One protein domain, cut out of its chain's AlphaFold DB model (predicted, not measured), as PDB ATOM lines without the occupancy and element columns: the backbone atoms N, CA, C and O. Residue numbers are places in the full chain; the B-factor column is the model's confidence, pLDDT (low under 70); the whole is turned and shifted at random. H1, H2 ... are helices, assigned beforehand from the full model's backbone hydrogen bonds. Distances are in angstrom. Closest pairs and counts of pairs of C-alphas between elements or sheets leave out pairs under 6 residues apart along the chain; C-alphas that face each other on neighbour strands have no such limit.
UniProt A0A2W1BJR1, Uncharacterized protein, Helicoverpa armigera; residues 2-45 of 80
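Overview. This is residues 2 to 45 of the 80 residues of an uncharacterized protein of Helicoverpa armigera (UniProt A0A2W1BJR1). There is little regular structure here: the chain makes a long, narrow loop that goes out through H1 and H2, turns round at one end and folds back through H3, so that residues 2 and 45 end near each other. Residues 24 to 31 stick out at the turning end. The printed part has 44 residues with three named helices, H1, H2 and H3 in that order, and no named strand; the class is all helix, though these hold only 12 residues. It is loose, a rod spanning 38 by 17 by 10 A, with a radius of gyration of the C-alphas of 12.8 A.

Along the chain. Find C-alpha 3 at (152.438, 190.165, 182.095), where H1, residues 3 to 6, begins; it is 5.5 A long. Next come H2, residues 17 to 20, 5.4 A, and H3, residues 30 to 33, 5.6 A, ending at C-alpha 33 at (163.818, 191.965, 204.045).

Arrangement. Look at H2 and H3: they are close but not clearly touching, their closest C-alphas, of Gly 17 and Asn 32, 7.5 A apart. H1 is apart from both. Each helix is too short for an O i to N i+4 pair; its one O i to N i+3 pair is within range.

Size, cuts and confidence. The C-alphas of Leu 2 and Phe 26, the two farthest apart, are 39.3 A apart; those of Leu 2 and Pro 45 are 8.1 A apart. The printed part has no cut, and both links are short. Residues 2 to 11 have pLDDT under 70.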
ATOM      1  N   LEU A   2     153.299 193.254 178.429       61.16
ATOM      2  CA  LEU A   2     152.274 192.333 178.923       61.16
ATOM      3  C   LEU A   2     152.857 191.479 180.048       61.16
ATOM      4  O   LEU A   2     154.029 191.131 180.032       61.16
ATOM      5  N   ARG A   3     152.030 191.076 181.012       65.44
ATOM      6  CA  ARG A   3     152.438 190.165 182.095       65.44
ATOM      7  C   ARG A   3     152.962 188.824 181.600       65.44
ATOM      8  O   ARG A   3     153.760 188.201 182.289       65.44
ATOM      9  N   GLN A   4     152.524 188.404 180.414       58.56
ATOM     10  CA  GLN A   4     153.012 187.197 179.755       58.56
ATOM     11  C   GLN A   4     154.519 187.275 179.452       58.56
ATOM     12  O   GLN A   4     155.179 186.241 179.467       58.56
ATOM     13  N   ASP A   5     155.070 188.485 179.281       60.81
ATOM     14  CA  ASP A   5     156.506 188.725 179.078       60.81
ATOM     15  C   ASP A   5     157.329 188.366 180.338       60.81
ATOM     16  O   ASP A   5     158.495 188.012 180.230       60.81
ATOM     17  N   PHE A   6     156.729 188.389 181.538       60.53
ATOM     18  CA  PHE A   6     157.379 187.964 182.793       60.53
ATOM     19  C   PHE A   6     157.243 186.458 183.073       60.53
ATOM     20  O   PHE A   6     157.713 185.979 184.101       60.53
ATOM     21  N   HIS A   7     156.534 185.716 182.219       56.75
ATOM     22  CA  HIS A   7     156.104 184.347 182.507       56.75
ATOM     23  C   HIS A   7     157.094 183.273 182.039       56.75
ATOM     24  O   HIS A   7     156.900 182.106 182.378       56.75
ATOM     25  N   ASN A   8     158.096 183.639 181.231       52.75
ATOM     26  CA  ASN A   8     158.931 182.661 180.526       52.75
ATOM     27  C   ASN A   8     160.415 182.689 180.915       52.75
ATOM     28  O   ASN A   8     161.164 181.791 180.552       52.75
ATOM     29  N   ASP A   9     160.830 183.680 181.698       54.38
ATOM     30  CA  ASP A   9     162.235 184.027 181.812       54.38
ATOM     31  C   ASP A   9     162.596 184.280 183.283       54.38
ATOM     32  O   ASP A   9     162.420 185.387 183.798       54.38
ATOM     33  N   ASP A  10     163.167 183.268 183.953       59.50
ATOM     34  CA  ASP A  10     163.768 183.377 185.303       59.50
ATOM     35  C   ASP A  10     164.830 184.495 185.400       59.50
ATOM     36  O   ASP A  10     165.273 184.867 186.483       59.50
ATOM     37  N   TYR A  11     165.225 185.060 184.258       66.44
ATOM     38  CA  TYR A  11     166.195 186.131 184.089       66.44
ATOM     39  C   TYR A  11     165.581 187.531 183.939       66.44
ATOM     40  O   TYR A  11     166.323 188.473 183.662       66.44
ATOM     41  N   TRP A  12     164.275 187.731 184.134       75.25
ATOM     42  CA  TRP A  12     163.709 189.090 184.131       75.25
ATOM     43  C   TRP A  12     163.827 189.799 185.489       75.25
ATOM     44  O   TRP A  12     164.021 191.014 185.557       75.25
ATOM     45  N   PHE A  13     163.754 189.034 186.582       83.88
ATOM     46  CA  PHE A  13     163.862 189.526 187.955       83.88
ATOM     47  C   PHE A  13     165.084 188.913 188.645       83.88
ATOM     48  O   PHE A  13     165.022 187.823 189.208       83.88
ATOM     49  N   ASN A  14     166.198 189.650 188.635       87.06
ATOM     50  CA  ASN A  14     167.467 189.215 189.225       87.06
ATOM     51  C   ASN A  14     168.006 190.228 190.234       87.06
ATOM     52  O   ASN A  14     167.608 191.392 190.241       87.06
ATOM     53  N   GLY A  15     168.989 189.796 191.024       90.25
ATOM     54  CA  GLY A  15     169.698 190.647 191.978       90.25
ATOM     55  C   GLY A  15     168.999 190.784 193.331       90.25
ATOM     56  O   GLY A  15     169.436 191.579 194.158       90.25
ATOM     57  N   TYR A  16     167.944 190.009 193.576       91.38
ATOM     58  CA  TYR A  16     167.242 189.999 194.853       91.38
ATOM     59  C   TYR A  16     168.069 189.279 195.916       91.38
ATOM     60  O   TYR A  16     168.847 188.369 195.614       91.38
ATOM     61  N   GLY A  17     167.900 189.671 197.178       92.56
ATOM     62  CA  GLY A  17     168.722 189.164 198.279       92.56
ATOM     63  C   GLY A  17     168.755 187.633 198.370       92.56
ATOM     64  O   GLY A  17     169.822 187.063 198.586       92.56
ATOM     65  N   CYS A  18     167.636 186.952 198.094       90.00
ATOM     66  CA  CYS A  18     167.570 185.489 198.081       90.00
ATOM     67  C   CYS A  18     168.425 184.825 196.987       90.00
ATOM     68  O   CYS A  18     168.742 183.648 197.109       90.00
ATOM     69  N   GLN A  19     168.783 185.558 195.931       91.44
ATOM     70  CA  GLN A  19     169.557 185.062 194.789       91.44
ATOM     71  C   GLN A  19     171.058 185.329 194.951       91.44
ATOM     72  O   GLN A  19     171.875 184.533 194.494       91.44
ATOM     73  N   VAL A  20     171.430 186.460 195.565       91.38
ATOM     74  CA  VAL A  20     172.821 186.960 195.538       91.38
ATOM     75  C   VAL A  20     173.480 187.092 196.907       91.38
ATOM     76  O   VAL A  20     174.705 187.213 196.982       91.38
ATOM     77  N   SER A  21     172.705 187.110 197.995       90.69
ATOM     78  CA  SER A  21     173.263 187.385 199.315       90.69
ATOM     79  C   SER A  21     174.173 186.254 199.783       90.69
ATOM     80  O   SER A  21     173.801 185.083 199.799       90.69
ATOM     81  N   LYS A  22     175.369 186.639 200.228       89.94
ATOM     82  CA  LYS A  22     176.328 185.764 200.918       89.94
ATOM     83  C   LYS A  22     176.298 185.973 202.433       89.94
ATOM     84  O   LYS A  22     177.172 185.481 203.142       89.94
ATOM     85  N   GLN A  23     175.345 186.765 202.929       88.50
ATOM     86  CA  GLN A  23     175.277 187.117 204.337       88.50
ATOM     87  C   GLN A  23     174.846 185.913 205.165       88.50
ATOM     88  O   GLN A  23     173.886 185.215 204.839       88.50
ATOM     89  N   HIS A  24     175.555 185.693 206.266       90.94
ATOM     90  CA  HIS A  24     175.219 184.620 207.183       90.94
ATOM     91  C   HIS A  24     173.832 184.867 207.814       90.94
ATOM     92  O   HIS A  24     173.581 185.988 208.272       90.94
ATOM     93  N   PRO A  25     172.950 183.851 207.901       85.94
ATOM     94  CA  PRO A  25     171.565 184.023 208.356       85.94
ATOM     95  C   PRO A  25     171.414 184.706 209.723       85.94
ATOM     96  O   PRO A  25     170.466 185.454 209.931       85.94
ATOM     97  N   PHE A  26     172.369 184.499 210.635       91.38
ATOM     98  CA  PHE A  26     172.344 185.091 211.979       91.38
ATOM     99  C   PHE A  26     172.635 186.597 212.024       91.38
ATOM    100  O   PHE A  26     172.312 187.240 213.017       91.38
ATOM    101  N   TYR A  27     173.240 187.172 210.983       90.62
ATOM    102  CA  TYR A  27     173.586 188.602 210.949       90.62
ATOM    103  C   TYR A  27     172.633 189.412 210.082       90.62
ATOM    104  O   TYR A  27     172.985 190.482 209.584       90.62
ATOM    105  N   ARG A  28     171.428 188.892 209.868       89.25
ATOM    106  CA  ARG A  28     170.442 189.514 209.010       89.25
ATOM    107  C   ARG A  28     169.571 190.474 209.810       89.25
ATOM    108  O   ARG A  28     169.001 190.113 210.832       89.25
ATOM    109  N   THR A  29     169.486 191.710 209.336       90.44
ATOM    110  CA  THR A  29     168.632 192.745 209.935       90.44
ATOM    111  C   THR A  29     167.306 192.843 209.189       90.44
ATOM    112  O   THR A  29     167.226 192.457 208.025       90.44
ATOM    113  N   THR A  30     166.291 193.431 209.817       91.88
ATOM    114  CA  THR A  30     164.963 193.663 209.217       91.88
ATOM    115  C   THR A  30     165.007 194.521 207.951       91.88
ATOM    116  O   THR A  30     164.187 194.355 207.055       91.88
ATOM    117  N   ALA A  31     166.001 195.403 207.819       92.31
ATOM    118  CA  ALA A  31     166.204 196.177 206.595       92.31
ATOM    119  C   ALA A  31     166.537 195.289 205.381       92.31
ATOM    120  O   ALA A  31     166.225 195.664 204.255       92.31
ATOM    121  N   ASN A  32     167.126 194.104 205.599       90.44
ATOM    122  CA  ASN A  32     167.449 193.159 204.527       90.44
ATOM    123  C   ASN A  32     166.214 192.459 203.949       90.44
ATOM    124  O   ASN A  32     166.343 191.780 202.935       90.44
ATOM    125  N   ASP A  33     165.041 192.574 204.575       91.12
ATOM    126  CA  ASP A  33     163.818 191.965 204.045       91.12
ATOM    127  C   ASP A  33     163.264 192.754 202.854       91.12
ATOM    128  O   ASP A  33     162.660 192.176 201.943       91.12
ATOM    129  N   TYR A  34     163.531 194.062 202.800       93.19
ATOM    130  CA  TYR A  34     163.208 194.870 201.633       93.19
ATOM    131  C   TYR A  34     164.079 194.465 200.438       93.19
ATOM    132  O   TYR A  34     165.305 194.437 200.525       93.19
ATOM    133  N   GLY A  35     163.445 194.141 199.307       91.50
ATOM    134  CA  GLY A  35     164.153 193.670 198.110       91.50
ATOM    135  C   GLY A  35     164.751 192.263 198.245       91.50
ATOM    136  O   GLY A  35     165.573 191.864 197.418       91.50
ATOM    137  N   TRP A  36     164.358 191.488 199.264       93.25
ATOM    138  CA  TRP A  36     164.876 190.130 199.425       93.25
ATOM    139  C   TRP A  36     164.320 189.141 198.402       93.25
ATOM    140  O   TRP A  36     165.068 188.298 197.914       93.25
ATOM    141  N   TYR A  37     163.025 189.240 198.090       91.56
ATOM    142  CA  TYR A  37     162.338 188.343 197.163       91.56
ATOM    143  C   TYR A  37     161.955 189.070 195.869       91.56
ATOM    144  O   TYR A  37     161.507 190.221 195.938       91.56
ATOM    145  N   PRO A  38     162.084 188.410 194.704       89.38
ATOM    146  CA  PRO A  38     161.576 188.942 193.449       89.38
ATOM    147  C   PRO A  38     160.044 189.044 193.463       89.38
ATOM    148  O   PRO A  38     159.373 188.283 194.172       89.38
ATOM    149  N   PRO A  39     159.460 189.959 192.672       87.44
ATOM    150  CA  PRO A  39     158.019 190.035 192.498       87.44
ATOM    151  C   PRO A  39     157.489 188.753 191.841       87.44
ATOM    152  O   PRO A  39     158.015 188.280 190.837       87.44
ATOM    153  N   GLY A  40     156.416 188.193 192.404       80.88
ATOM    154  CA  GLY A  40     155.708 187.051 191.825       80.88
ATOM    155  C   GLY A  40     154.647 187.467 190.800       80.88
ATOM    156  O   GLY A  40     154.271 188.639 190.716       80.88
ATOM    157  N   TYR A  41     154.083 186.487 190.085       77.25
ATOM    158  CA  TYR A  41     153.063 186.691 189.043       77.25
ATOM    159  C   TYR A  41     151.939 187.646 189.468       77.25
ATOM    160  O   TYR A  41     151.546 188.511 188.694       77.25
ATOM    161  N   TYR A  42     151.410 187.519 190.688       84.25
ATOM    162  CA  TYR A  42     150.299 188.336 191.211       84.25
ATOM    163  C   TYR A  42     150.694 189.724 191.722       84.25
ATOM    164  O   TYR A  42     149.813 190.521 192.021       84.25
ATOM    165  N   SER A  43     151.990 190.021 191.802       86.19
ATOM    166  CA  SER A  43     152.489 191.331 192.238       86.19
ATOM    167  C   SER A  43     152.760 192.298 191.081       86.19
ATOM    168  O   SER A  43     152.928 193.492 191.315       86.19
ATOM    169  N   VAL A  44     152.773 191.805 189.837       84.38
ATOM    170  CA  VAL A  44     152.987 192.614 188.628       84.38
ATOM    171  C   VAL A  44     151.670 192.872 187.881       84.38
ATOM    172  O   VAL A  44     150.789 192.005 187.862       84.38
ATOM    173  N   PRO A  45     151.504 194.046 187.244       85.06
ATOM    174  CA  PRO A  45     150.295 194.362 186.490       85.06
ATOM    175  C   PRO A  45     150.161 193.483 185.238       85.06
ATOM    176  O   PRO A  45     151.153 193.143 184.597       85.06
TER     177      PRO A  45